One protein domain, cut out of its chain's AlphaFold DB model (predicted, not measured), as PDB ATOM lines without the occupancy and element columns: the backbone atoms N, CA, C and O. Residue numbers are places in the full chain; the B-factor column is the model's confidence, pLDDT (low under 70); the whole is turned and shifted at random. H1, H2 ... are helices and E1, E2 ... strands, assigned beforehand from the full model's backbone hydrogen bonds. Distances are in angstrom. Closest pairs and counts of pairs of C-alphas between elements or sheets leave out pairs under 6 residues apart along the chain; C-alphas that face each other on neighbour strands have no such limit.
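What this domain is: This is residues 151 to 241 of the 341 residues of an uncharacterized protein of Ligilactobacillus pobuzihii (UniProt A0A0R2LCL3). Two antiparallel ribbons of two strands each, the hairpin E1 and E2 and the pair E3 and E5, come together where E1 nears E5, and helix H2 packs with strand E4 at one end of the long axis. E2 bends by 62 degrees, and much of the rest is loop. The printed part has 91 residues, in the order E1, E2, H1, E3, H2, E4, E5, mixed in class, with 42 residues, under half, in named elements. It is compact, with a radius of gyration of the C-alphas of 12.8 A, but elongated, spanning 39 by 25 by 20 A.

Where its parts are: E1, residues 160 to 166, begins at C-alpha 160 (-34.239, 49.458, -48.838) and is 19.6 A long. E2, residues 171 to 178, is 19.9 A long and bends at residue 174. H1 is residues 190 to 193, 5.0 A; E3, residues 207 to 211, 13.3 A; H2, residues 212 to 220, 12.1 A; E4, residues 226 to 229, 9.3 A. E5, residues 235 to 239, 13.2 A, ends at C-alpha 239 (-25.436, 54.071, -46.448).

How they stand to each other: In the hairpin E1 and E2, at 153 degrees, N 163 and O 175 are 2.8 A apart. Residues 176 to 177 of E2 pair antiparallel with 186 to 187. The closest C-alphas of E1 and E5, Leu 162 and Leu 238, are 7.1 A apart. E3 and E5 are antiparallel at 154 degrees, with N 208 and O 238 2.9 A apart. The closest C-alphas of E2 and H1, Thr 175 and Val 190, are 6.0 A apart. H1 and H2 only just touch, with 3 pairs of C-alphas within 8 A, the closest Thr 193 and Lys 214 at 5.6 A. H2 and E4 have 9 such pairs, the closest Ala 216 and Phe 228 at 4.8 A. E4 pairs with no named strand, but residues 151 to 152 pair parallel with its residues 228 to 229. In H2 every O i to N i+4 pair is within hydrogen-bond range; H1 is too short for one. E2 and E5 are apart.

The domain as a whole: The C-alphas farthest apart, Thr 169 and Lys 225, are 39.6 A from each other. The printed part has no cut. The links E2 to H1 and H1 to E3 are long. Mean pLDDT of the printed part is 77.8, with residues 174 to 200 under 70.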
ATOM      1  N   LEU A 151     -40.125  35.907 -54.370       89.12
ATOM      2  CA  LEU A 151     -39.625  37.262 -54.568       89.12
ATOM      3  C   LEU A 151     -38.120  37.315 -54.320       89.12
ATOM      4  O   LEU A 151     -37.644  37.040 -53.224       89.12
ATOM      5  N   ASN A 152     -37.365  37.719 -55.337       91.31
ATOM      6  CA  ASN A 152     -35.925  37.896 -55.197       91.31
ATOM      7  C   ASN A 152     -35.619  39.174 -54.412       91.31
ATOM      8  O   ASN A 152     -36.121  40.244 -54.767       91.31
ATOM      9  N   VAL A 153     -34.749  39.091 -53.406       89.44
ATOM     10  CA  VAL A 153     -34.315  40.254 -52.608       89.44
ATOM     11  C   VAL A 153     -33.706  41.347 -53.489       89.44
ATOM     12  O   VAL A 153     -33.974  42.540 -53.302       89.44
ATOM     13  N   SER A 154     -32.981  40.951 -54.536       90.12
ATOM     14  CA  SER A 154     -32.400  41.857 -55.530       90.12
ATOM     15  C   SER A 154     -33.424  42.812 -56.168       90.12
ATOM     16  O   SER A 154     -33.075  43.932 -56.540       90.12
ATOM     17  N   SER A 155     -34.698  42.408 -56.268       88.44
ATOM     18  CA  SER A 155     -35.764  43.206 -56.896       88.44
ATOM     19  C   SER A 155     -36.160  44.454 -56.098       88.44
ATOM     20  O   SER A 155     -36.691  45.408 -56.667       88.44
ATOM     21  N   PHE A 156     -35.878  44.479 -54.793       85.50
ATOM     22  CA  PHE A 156     -36.227  45.597 -53.914       85.50
ATOM     23  C   PHE A 156     -35.052  46.118 -53.083       85.50
ATOM     24  O   PHE A 156     -35.213  47.106 -52.373       85.50
ATOM     25  N   THR A 157     -33.856  45.539 -53.213       83.94
ATOM     26  CA  THR A 157     -32.664  45.966 -52.460       83.94
ATOM     27  C   THR A 157     -32.370  47.461 -52.632       83.94
ATOM     28  O   THR A 157     -32.146  48.162 -51.653       83.94
ATOM     29  N   LYS A 158     -32.478  47.997 -53.858       83.06
ATOM     30  CA  LYS A 158     -32.272  49.434 -54.139       83.06
ATOM     31  C   LYS A 158     -33.296  50.355 -53.457       83.06
ATOM     32  O   LYS A 158     -33.082  51.565 -53.387       83.06
ATOM     33  N   LYS A 159     -34.414  49.802 -52.983       83.50
ATOM     34  CA  LYS A 159     -35.500  50.518 -52.297       83.50
ATOM     35  C   LYS A 159     -35.415  50.393 -50.775       83.50
ATOM     36  O   LYS A 159     -36.162  51.076 -50.077       83.50
ATOM     37  N   LEU A 160     -34.517  49.547 -50.266       82.56
ATOM     38  CA  LEU A 160     -34.239  49.458 -48.838       82.56
ATOM     39  C   LEU A 160     -33.619  50.768 -48.356       82.56
ATOM     40  O   LEU A 160     -32.753  51.351 -49.013       82.56
ATOM     41  N   ARG A 161     -34.093  51.241 -47.212       80.19
ATOM     42  CA  ARG A 161     -33.584  52.405 -46.499       80.19
ATOM     43  C   ARG A 161     -33.445  52.042 -45.031       80.19
ATOM     44  O   ARG A 161     -34.310  51.366 -44.469       80.19
ATOM     45  N   LEU A 162     -32.353  52.498 -44.430       80.69
ATOM     46  CA  LEU A 162     -32.182  52.460 -42.988       80.69
ATOM     47  C   LEU A 162     -33.023  53.578 -42.382       80.69
ATOM     48  O   LEU A 162     -32.971  54.724 -42.828       80.69
ATOM     49  N   LYS A 163     -33.812  53.246 -41.366       79.94
ATOM     50  CA  LYS A 163     -34.378  54.237 -40.464       79.94
ATOM     51  C   LYS A 163     -33.345  54.474 -39.374       79.94
ATOM     52  O   LYS A 163     -33.163  53.626 -38.501       79.94
ATOM     53  N   VAL A 164     -32.682  55.614 -39.468       79.25
ATOM     54  CA  VAL A 164     -31.644  56.041 -38.533       79.25
ATOM     55  C   VAL A 164     -32.219  56.990 -37.487       79.25
ATOM     56  O   VAL A 164     -33.252  57.628 -37.712       79.25
ATOM     57  N   ARG A 165     -31.566  57.048 -36.333       77.69
ATOM     58  CA  ARG A 165     -31.873  57.938 -35.212       77.69
ATOM     59  C   ARG A 165     -30.558  58.406 -34.576       77.69
ATOM     60  O   ARG A 165     -29.507  57.857 -34.891       77.69
ATOM     61  N   GLY A 166     -30.627  59.401 -33.694       75.50
ATOM     62  CA  GLY A 166     -29.447  60.022 -33.086       75.50
ATOM     63  C   GLY A 166     -28.969  61.248 -33.864       75.50
ATOM     64  O   GLY A 166     -29.770  61.935 -34.503       75.50
ATOM     65  N   THR A 167     -27.671  61.528 -33.802       76.94
ATOM     66  CA  THR A 167     -27.004  62.660 -34.472       76.94
ATOM     67  C   THR A 167     -25.929  62.169 -35.438       76.94
ATOM     68  O   THR A 167     -25.597  60.992 -35.466       76.94
ATOM     69  N   ASN A 168     -25.349  63.070 -36.237       81.38
ATOM     70  CA  ASN A 168     -24.305  62.768 -37.228       81.38
ATOM     71  C   ASN A 168     -22.922  62.389 -36.633       81.38
ATOM     72  O   ASN A 168     -21.898  62.478 -37.307       81.38
ATOM     73  N   THR A 169     -22.888  61.992 -35.370       75.88
ATOM     74  CA  THR A 169     -21.720  61.442 -34.667       75.88
ATOM     75  C   THR A 169     -22.109  60.340 -33.686       75.88
ATOM     76  O   THR A 169     -21.253  59.544 -33.320       75.88
ATOM     77  N   HIS A 170     -23.391  60.261 -33.311       74.25
ATOM     78  CA  HIS A 170     -23.935  59.278 -32.375       74.25
ATOM     79  C   HIS A 170     -25.199  58.631 -32.946       74.25
ATOM     80  O   HIS A 170     -26.284  58.644 -32.357       74.25
ATOM     81  N   GLY A 171     -25.102  58.201 -34.200       74.06
ATOM     82  CA  GLY A 171     -26.198  57.593 -34.923       74.06
ATOM     83  C   GLY A 171     -26.312  56.101 -34.644       74.06
ATOM     84  O   GLY A 171     -25.322  55.394 -34.463       74.06
ATOM     85  N   TYR A 172     -27.529  55.590 -34.727       74.19
ATOM     86  CA  TYR A 172     -27.811  54.156 -34.799       74.19
ATOM     87  C   TYR A 172     -28.958  53.916 -35.783       74.19
ATOM     88  O   TYR A 172     -29.736  54.827 -36.097       74.19
ATOM     89  N   PHE A 173     -29.070  52.698 -36.314       72.94
ATOM     90  CA  PHE A 173     -30.233  52.307 -37.114       72.94
ATOM     91  C   PHE A 173     -31.175  51.418 -36.304       72.94
ATOM     92  O   PHE A 173     -30.757  50.526 -35.582       72.94
ATOM     93  N   ASP A 174     -32.469  51.679 -36.455       65.69
ATOM     94  CA  ASP A 174     -33.553  51.069 -35.676       65.69
ATOM     95  C   ASP A 174     -34.302  50.023 -36.512       65.69
ATOM     96  O   ASP A 174     -34.604  48.922 -36.070       65.69
ATOM     97  N   THR A 175     -34.588  50.345 -37.775       63.62
ATOM     98  CA  THR A 175     -35.285  49.424 -38.686       63.62
ATOM     99  C   THR A 175     -34.766  49.550 -40.114       63.62
ATOM    100  O   THR A 175     -34.354  50.630 -40.535       63.62
ATOM    101  N   VAL A 176     -34.851  48.476 -40.906       66.19
ATOM    102  CA  VAL A 176     -34.727  48.562 -42.369       66.19
ATOM    103  C   VAL A 176     -36.119  48.482 -42.968       66.19
ATOM    104  O   VAL A 176     -36.876  47.546 -42.693       66.19
ATOM    105  N   LYS A 177     -36.458  49.467 -43.801       66.25
ATOM    106  CA  LYS A 177     -37.739  49.524 -44.508       66.25
ATOM    107  C   LYS A 177     -37.504  49.605 -46.006       66.25
ATOM    108  O   LYS A 177     -36.649  50.356 -46.465       66.25
ATOM    109  N   ALA A 178     -38.293  48.873 -46.784       59.31
ATOM    110  CA  ALA A 178     -38.436  49.176 -48.204       59.31
ATOM    111  C   ALA A 178     -39.467  50.301 -48.348       59.31
ATOM    112  O   ALA A 178     -40.649  50.095 -48.058       59.31
ATOM    113  N   ASN A 179     -39.046  51.490 -48.783       50.16
ATOM    114  CA  ASN A 179     -40.012  52.543 -49.093       50.16
ATOM    115  C   ASN A 179     -40.855  52.119 -50.316       50.16
ATOM    116  O   ASN A 179     -40.338  51.567 -51.289       50.16
ATOM    117  N   SER A 180     -42.175  52.322 -50.209       46.22
ATOM    118  CA  SER A 180     -43.177  52.241 -51.289       46.22
ATOM    119  C   SER A 180     -43.135  51.020 -52.230       46.22
ATOM    120  O   SER A 180     -43.437  51.140 -53.417       46.22
ATOM    121  N   SER A 181     -42.839  49.813 -51.736       50.50
ATOM    122  CA  SER A 181     -43.010  48.596 -52.551       50.50
ATOM    123  C   SER A 181     -43.842  47.530 -51.861       50.50
ATOM    124  O   SER A 181     -43.815  47.373 -50.646       50.50
ATOM    125  N   THR A 182     -44.583  46.779 -52.671       53.28
ATOM    126  CA  THR A 182     -45.076  45.453 -52.317       53.28
ATOM    127  C   THR A 182     -43.903  44.477 -52.453       53.28
ATOM    128  O   THR A 182     -43.305  44.432 -53.530       53.28
ATOM    129  N   PRO A 183     -43.569  43.682 -51.426       57.03
ATOM    130  CA  PRO A 183     -44.182  43.604 -50.101       57.03
ATOM    131  C   PRO A 183     -43.680  44.695 -49.147       57.03
ATOM    132  O   PRO A 183     -42.546  45.155 -49.255       57.03
ATOM    133  N   LYS A 184     -44.526  45.066 -48.172       62.59
ATOM    134  CA  LYS A 184     -44.109  45.892 -47.032       62.59
ATOM    135  C   LYS A 184     -43.075  45.100 -46.231       62.59
ATOM    136  O   LYS A 184     -43.432  44.212 -45.466       62.59
ATOM    137  N   VAL A 185     -41.804  45.407 -46.451       63.59
ATOM    138  CA  VAL A 185     -40.678  44.815 -45.732       63.59
ATOM    139  C   VAL A 185     -40.391  45.671 -44.505       63.59
ATOM    140  O   VAL A 185     -40.030  46.843 -44.640       63.59
ATOM    141  N   VAL A 186     -40.563  45.084 -43.322       61.34
ATOM    142  CA  VAL A 186     -40.103  45.638 -42.046       61.34
ATOM    143  C   VAL A 186     -39.305  44.542 -41.358       61.34
ATOM    144  O   VAL A 186     -39.892  43.585 -40.858       61.34
ATOM    145  N   SER A 187     -37.983  44.674 -41.360       61.97
ATOM    146  CA  SER A 187     -37.128  43.836 -40.518       61.97
ATOM    147  C   SER A 187     -37.230  44.348 -39.082       61.97
ATOM    148  O   SER A 187     -37.042  45.546 -38.850       61.97
ATOM    149  N   LYS A 188     -37.599  43.465 -38.147       58.66
ATOM    150  CA  LYS A 188     -37.667  43.766 -36.705       58.66
ATOM    151  C   LYS A 188     -36.415  43.302 -35.947       58.66
ATOM    152  O   LYS A 188     -36.176  43.801 -34.859       58.66
ATOM    153  N   HIS A 189     -35.615  42.410 -36.539       63.97
ATOM    154  CA  HIS A 189     -34.346  41.910 -35.996       63.97
ATOM    155  C   HIS A 189     -33.179  42.441 -36.827       63.97
ATOM    156  O   HIS A 189     -32.469  41.715 -37.533       63.97
ATOM    157  N   VAL A 190     -33.033  43.765 -36.815       62.53
ATOM    158  CA  VAL A 190     -32.083  44.435 -37.705       62.53
ATOM    159  C   VAL A 190     -30.642  44.151 -37.305       62.53
ATOM    160  O   VAL A 190     -29.804  44.039 -38.189       62.53
ATOM    161  N   GLU A 191     -30.369  43.930 -36.024       61.34
ATOM    162  CA  GLU A 191     -29.037  43.603 -35.495       61.34
ATOM    163  C   GLU A 191     -28.517  42.238 -35.984       61.34
ATOM    164  O   GLU A 191     -27.352  42.103 -36.360       61.34
ATOM    165  N   ASP A 192     -29.398  41.237 -36.097       65.81
ATOM    166  CA  ASP A 192     -29.049  39.913 -36.634       65.81
ATOM    167  C   ASP A 192     -28.827  39.950 -38.154       65.81
ATOM    168  O   ASP A 192     -27.991  39.233 -38.734       65.81
ATOM    169  N   THR A 193     -29.600  40.812 -38.816       69.31
ATOM    170  CA  THR A 193     -29.629  40.921 -40.272       69.31
ATOM    171  C   THR A 193     -28.499  41.808 -40.781       69.31
ATOM    172  O   THR A 193     -27.822  41.438 -41.740       69.31
ATOM    173  N   PHE A 194     -28.238  42.948 -40.150       69.12
ATOM    174  CA  PHE A 194     -27.267  43.958 -40.558       69.12
ATOM    175  C   PHE A 194     -26.208  44.132 -39.474       69.12
ATOM    176  O   PHE A 194     -26.503  44.554 -38.364       69.12
ATOM    177  N   LYS A 195     -24.947  43.852 -39.816       64.56
ATOM    178  CA  LYS A 195     -23.834  44.087 -38.893       64.56
ATOM    179  C   LYS A 195     -23.366  45.536 -39.013       64.56
ATOM    180  O   LYS A 195     -22.911  45.943 -40.086       64.56
ATOM    181  N   ALA A 196     -23.453  46.280 -37.915       60.59
ATOM    182  CA  ALA A 196     -22.707  47.516 -37.710       60.59
ATOM    183  C   ALA A 196     -21.459  47.199 -36.884       60.59
ATOM    184  O   ALA A 196     -21.537  46.402 -35.954       60.59
ATOM    185  N   ASN A 197     -20.324  47.819 -37.204       54.53
ATOM    186  CA  ASN A 197     -19.133  47.685 -36.362       54.53
ATOM    187  C   ASN A 197     -19.272  48.491 -35.057       54.53
ATOM    188  O   ASN A 197     -18.688  48.098 -34.059       54.53
ATOM    189  N   HIS A 198     -20.058  49.578 -35.076       61.94
ATOM    190  CA  HIS A 198     -20.338  50.455 -33.934       61.94
ATOM    191  C   HIS A 198     -21.760  51.024 -34.086       61.94
ATOM    192  O   HIS A 198     -21.938  52.125 -34.611       61.94
ATOM    193  N   ASN A 199     -22.789  50.246 -33.731       62.00
ATOM    194  CA  ASN A 199     -24.120  50.840 -33.556       62.00
ATOM    195  C   ASN A 199     -24.012  51.838 -32.386       62.00
ATOM    196  O   ASN A 199     -23.225  51.598 -31.476       62.00
ATOM    197  N   GLY A 200     -24.628  53.016 -32.510       63.09
ATOM    198  CA  GLY A 200     -24.472  54.120 -31.553       63.09
ATOM    199  C   GLY A 200     -23.394  55.149 -31.911       63.09
ATOM    200  O   GLY A 200     -23.523  56.306 -31.539       63.09
ATOM    201  N   GLY A 201     -22.388  54.790 -32.713       71.19
ATOM    202  CA  GLY A 201     -21.339  55.708 -33.191       71.19
ATOM    203  C   GLY A 201     -21.436  56.066 -34.677       71.19
ATOM    204  O   GLY A 201     -20.451  56.505 -35.272       71.19
ATOM    205  N   LEU A 202     -22.578  55.807 -35.322       80.12
ATOM    206  CA  LEU A 202     -22.709  55.969 -36.770       80.12
ATOM    207  C   LEU A 202     -22.798  57.446 -37.164       80.12
ATOM    208  O   LEU A 202     -23.436  58.260 -36.498       80.12
ATOM    209  N   LYS A 203     -22.235  57.773 -38.323       86.31
ATOM    210  CA  LYS A 203     -22.347  59.084 -38.974       86.31
ATOM    211  C   LYS A 203     -22.834  58.951 -40.413       86.31
ATOM    212  O   LYS A 203     -22.763  57.886 -41.028       86.31
ATOM    213  N   ASN A 204     -23.317  60.053 -40.973       88.62
ATOM    214  CA  ASN A 204     -23.676  60.141 -42.381       88.62
ATOM    215  C   ASN A 204     -22.479  59.732 -43.254       88.62
ATOM    216  O   ASN A 204     -21.358  60.200 -43.053       88.62
ATOM    217  N   GLY A 205     -22.734  58.863 -44.231       89.31
ATOM    218  CA  GLY A 205     -21.718  58.266 -45.097       89.31
ATOM    219  C   GLY A 205     -21.181  56.911 -44.620       89.31
ATOM    220  O   GLY A 205     -20.587  56.193 -45.433       89.31
ATOM    221  N   ASP A 206     -21.423  56.513 -43.366       88.56
ATOM    222  CA  ASP A 206     -21.056  55.175 -42.896       88.56
ATOM    223  C   ASP A 206     -21.827  54.091 -43.658       88.56
ATOM    224  O   ASP A 206     -22.968  54.271 -44.089       88.56
ATOM    225  N   LYS A 207     -21.184  52.934 -43.836       87.44
ATOM    226  CA  LYS A 207     -21.716  51.816 -44.624       87.44
ATOM    227  C   LYS A 207     -22.031  50.627 -43.733       87.44
ATOM    228  O   LYS A 207     -21.135  50.048 -43.126       87.44
ATOM    229  N   VAL A 208     -23.284  50.191 -43.767       84.06
ATOM    230  CA  VAL A 208     -23.756  48.975 -43.100       84.06
ATOM    231  C   VAL A 208     -23.875  47.859 -44.131       84.06
ATOM    232  O   VAL A 208     -24.428  48.058 -45.217       84.06
ATOM    233  N   LYS A 209     -23.337  46.675 -43.815       86.25
ATOM    234  CA  LYS A 209     -23.245  45.552 -44.758       86.25
ATOM    235  C   LYS A 209     -24.088  44.360 -44.308       86.25
ATOM    236  O   LYS A 209     -24.117  43.993 -43.135       86.25
ATOM    237  N   THR A 210     -24.712  43.698 -45.276       86.75
ATOM    238  CA  THR A 210     -25.352  42.387 -45.113       86.75
ATOM    239  C   THR A 210     -25.268  41.571 -46.410       86.75
ATOM    240  O   THR A 210     -24.526  41.916 -47.334       86.75
ATOM    241  N   THR A 211     -26.007  40.467 -46.487       89.69
ATOM    242  CA  THR A 211     -26.206  39.668 -47.695       89.69
ATOM    243  C   THR A 211     -27.689  39.572 -48.025       89.69
ATOM    244  O   THR A 211     -28.536  39.613 -47.131       89.69
ATOM    245  N   GLU A 212     -28.015  39.375 -49.302       90.69
ATOM    246  CA  GLU A 212     -29.390  39.088 -49.717       90.69
ATOM    247  C   GLU A 212     -29.964  37.866 -48.989       90.69
ATOM    248  O   GLU A 212     -31.144  37.857 -48.655       90.69
ATOM    249  N   ARG A 213     -29.137  36.841 -48.723       90.50
ATOM    250  CA  ARG A 213     -29.546  35.636 -47.987       90.50
ATOM    251  C   ARG A 213     -30.051  35.977 -46.587       90.50
ATOM    252  O   ARG A 213     -31.155  35.579 -46.251       90.50
ATOM    253  N   LYS A 214     -29.295  36.762 -45.814       87.62
ATOM    254  CA  LYS A 214     -29.714  37.177 -44.466       87.62
ATOM    255  C   LYS A 214     -31.027  37.957 -44.478       87.62
ATOM    256  O   LYS A 214     -31.885  37.708 -43.641       87.62
ATOM    257  N   ILE A 215     -31.195  38.855 -45.450       86.19
ATOM    258  CA  ILE A 215     -32.448  39.599 -45.628       86.19
ATOM    259  C   ILE A 215     -33.601  38.635 -45.937       86.19
ATOM    260  O   ILE A 215     -34.671  38.756 -45.355       86.19
ATOM    261  N   ALA A 216     -33.401  37.680 -46.848       88.81
ATOM    262  CA  ALA A 216     -34.422  36.689 -47.176       88.81
ATOM    263  C   ALA A 216     -34.812  35.842 -45.957       88.81
ATOM    264  O   ALA A 216     -35.999  35.656 -45.708       88.81
ATOM    265  N   ASP A 217     -33.825  35.368 -45.197       87.94
ATOM    266  CA  ASP A 217     -34.046  34.530 -44.022       87.94
ATOM    267  C   ASP A 217     -34.837  35.285 -42.942       87.94
ATOM    268  O   ASP A 217     -35.793  34.735 -42.403       87.94
ATOM    269  N   ASP A 218     -34.508  36.551 -42.666       84.12
ATOM    270  CA  ASP A 218     -35.271  37.398 -41.735       84.12
ATOM    271  C   ASP A 218     -36.723  37.607 -42.191       84.12
ATOM    272  O   ASP A 218     -37.664  37.407 -41.423       84.12
ATOM    273  N   LEU A 219     -36.938  37.921 -43.472       83.88
ATOM    274  CA  LEU A 219     -38.285  38.163 -43.994       83.88
ATOM    275  C   LEU A 219     -39.148  36.901 -44.045       83.88
ATOM    276  O   LEU A 219     -40.356  36.976 -43.817       83.88
ATOM    277  N   ASN A 220     -38.543  35.745 -44.312       86.88
ATOM    278  CA  ASN A 220     -39.243  34.465 -44.347       86.88
ATOM    279  C   ASN A 220     -39.699  33.991 -42.959       86.88
ATOM    280  O   ASN A 220     -40.645  33.213 -42.893       86.88
ATOM    281  N   ARG A 221     -39.118  34.486 -41.853       83.88
ATOM    282  CA  ARG A 221     -39.583  34.147 -40.488       83.88
ATOM    283  C   ARG A 221     -41.031  34.560 -40.227       83.88
ATOM    284  O   ARG A 221     -41.686  33.965 -39.378       83.88
ATOM    285  N   TYR A 222     -41.524  35.571 -40.943       77.12
ATOM    286  CA  TYR A 222     -42.848  36.159 -40.717       77.12
ATOM    287  C   TYR A 222     -43.719  36.194 -41.973       77.12
ATOM    288  O   TYR A 222     -44.788  36.808 -41.954       77.12
ATOM    289  N   SER A 223     -43.274  35.592 -43.081       82.69
ATOM    290  CA  SER A 223     -44.035  35.611 -44.326       82.69
ATOM    291  C   SER A 223     -44.821  34.328 -44.528       82.69
ATOM    292  O   SER A 223     -44.265  33.249 -44.679       82.69
ATOM    293  N   ASP A 224     -46.136  34.474 -44.600       83.62
ATOM    294  CA  ASP A 224     -47.066  33.435 -45.028       83.62
ATOM    295  C   ASP A 224     -47.190  33.394 -46.561       83.62
ATOM    296  O   ASP A 224     -47.282  32.331 -47.171       83.62
ATOM    297  N   LYS A 225     -47.194  34.572 -47.187       86.19
ATOM    298  CA  LYS A 225     -47.545  34.797 -48.593       86.19
ATOM    299  C   LYS A 225     -46.362  34.747 -49.549       86.19
ATOM    300  O   LYS A 225     -46.540  34.430 -50.734       86.19
ATOM    301  N   TYR A 226     -45.189  35.162 -49.087       87.50
ATOM    302  CA  TYR A 226     -44.007  35.304 -49.921       87.50
ATOM    303  C   TYR A 226     -42.938  34.318 -49.489       87.50
ATOM    304  O   TYR A 226     -42.766  34.044 -48.310       87.50
ATOM    305  N   ASN A 227     -42.195  33.833 -50.473       90.75
ATOM    306  CA  ASN A 227     -40.937  33.147 -50.250       90.75
ATOM    307  C   ASN A 227     -39.833  34.050 -50.797       90.75
ATOM    308  O   ASN A 227     -39.680  34.212 -52.015       90.75
ATOM    309  N   PHE A 228     -39.119  34.709 -49.894       90.56
ATOM    310  CA  PHE A 228     -38.019  35.590 -50.233       90.56
ATOM    311  C   PHE A 228     -36.790  34.761 -50.590       90.56
ATOM    312  O   PHE A 228     -36.387  33.860 -49.857       90.56
ATOM    313  N   ILE A 229     -36.183  35.074 -51.731       92.50
ATOM    314  CA  ILE A 229     -35.017  34.366 -52.252       92.50
ATOM    315  C   ILE A 229     -33.846  35.340 -52.280       92.50
ATOM    316  O   ILE A 229     -33.875  36.350 -52.988       92.50
ATOM    317  N   GLY A 230     -32.819  35.032 -51.496       92.00
ATOM    318  CA  GLY A 230     -31.572  35.786 -51.448       92.00
ATOM    319  C   GLY A 230     -30.408  34.971 -51.996       92.00
ATOM    320  O   GLY A 230     -30.241  33.797 -51.655       92.00
ATOM    321  N   ARG A 231     -29.576  35.580 -52.844       92.31
ATOM    322  CA  ARG A 231     -28.378  34.915 -53.376       92.31
ATOM    323  C   ARG A 231     -27.326  34.761 -52.269       92.31
ATOM    324  O   ARG A 231     -27.063  35.704 -51.527       92.31
ATOM    325  N   LYS A 232     -26.690  33.582 -52.186       79.19
ATOM    326  CA  LYS A 232     -25.784  33.188 -51.079       79.19
ATOM    327  C   LYS A 232     -24.631  34.178 -50.834       79.19
ATOM    328  O   LYS A 232     -24.302  34.424 -49.683       79.19
ATOM    329  N   ASN A 233     -24.088  34.780 -51.895       85.19
ATOM    330  CA  ASN A 233     -22.907  35.654 -51.833       85.19
ATOM    331  C   ASN A 233     -23.175  37.081 -52.350       85.19
ATOM    332  O   ASN A 233     -22.240  37.820 -52.644       85.19
ATOM    333  N   ALA A 234     -24.441  37.476 -52.518       91.81
ATOM    334  CA  ALA A 234     -24.756  38.834 -52.951       91.81
ATOM    335  C   ALA A 234     -24.763  39.768 -51.742       91.81
ATOM    336  O   ALA A 234     -25.621  39.652 -50.863       91.81
ATOM    337  N   HIS A 235     -23.796  40.681 -51.696       90.75
ATOM    338  CA  HIS A 235     -23.699  41.678 -50.641       90.75
ATOM    339  C   HIS A 235     -24.670  42.832 -50.876       90.75
ATOM    340  O   HIS A 235     -24.818  43.330 -51.990       90.75
ATOM    341  N   VAL A 236     -25.285  43.283 -49.789       88.81
ATOM    342  CA  VAL A 236     -26.099  44.495 -49.753       88.81
ATOM    343  C   VAL A 236     -25.394  45.496 -48.856       88.81
ATOM    344  O   VAL A 236     -25.026  45.172 -47.727       88.81
ATOM    345  N   ILE A 237     -25.196  46.704 -49.376       89.25
ATOM    346  CA  ILE A 237     -24.585  47.815 -48.654       89.25
ATOM    347  C   ILE A 237     -25.610  48.936 -48.600       89.25
ATOM    348  O   ILE A 237     -26.112  49.360 -49.641       89.25
ATOM    349  N   LEU A 238     -25.918  49.391 -47.392       87.19
ATOM    350  CA  LEU A 238     -26.756  50.558 -47.155       87.19
ATOM    351  C   LEU A 238     -25.893  51.658 -46.541       87.19
ATOM    352  O   LEU A 238     -25.046  51.379 -45.692       87.19
ATOM    353  N   THR A 239     -26.108  52.888 -46.989       89.25
ATOM    354  CA  THR A 239     -25.436  54.071 -46.448       89.25
ATOM    355  C   THR A 239     -26.310  54.693 -45.364       89.25
ATOM    356  O   THR A 239     -27.537  54.732 -45.493       89.25
ATOM    357  N   ILE A 240     -25.680  55.132 -44.280       87.19
ATOM    358  CA  ILE A 240     -26.299  55.954 -43.245       87.19
ATOM    359  C   ILE A 240     -26.437  57.370 -43.792       87.19
ATOM    360  O   ILE A 240     -25.439  57.991 -44.135       87.19
ATOM    361  N   ASP A 241     -27.667  57.873 -43.847       87.50
ATOM    362  CA  ASP A 241     -27.991  59.208 -44.345       87.50
ATOM    363  C   ASP A 241     -29.078  59.842 -43.462       87.50
ATOM    364  O   ASP A 241     -29.899  59.136 -42.873       87.50
TER     365      ASP A 241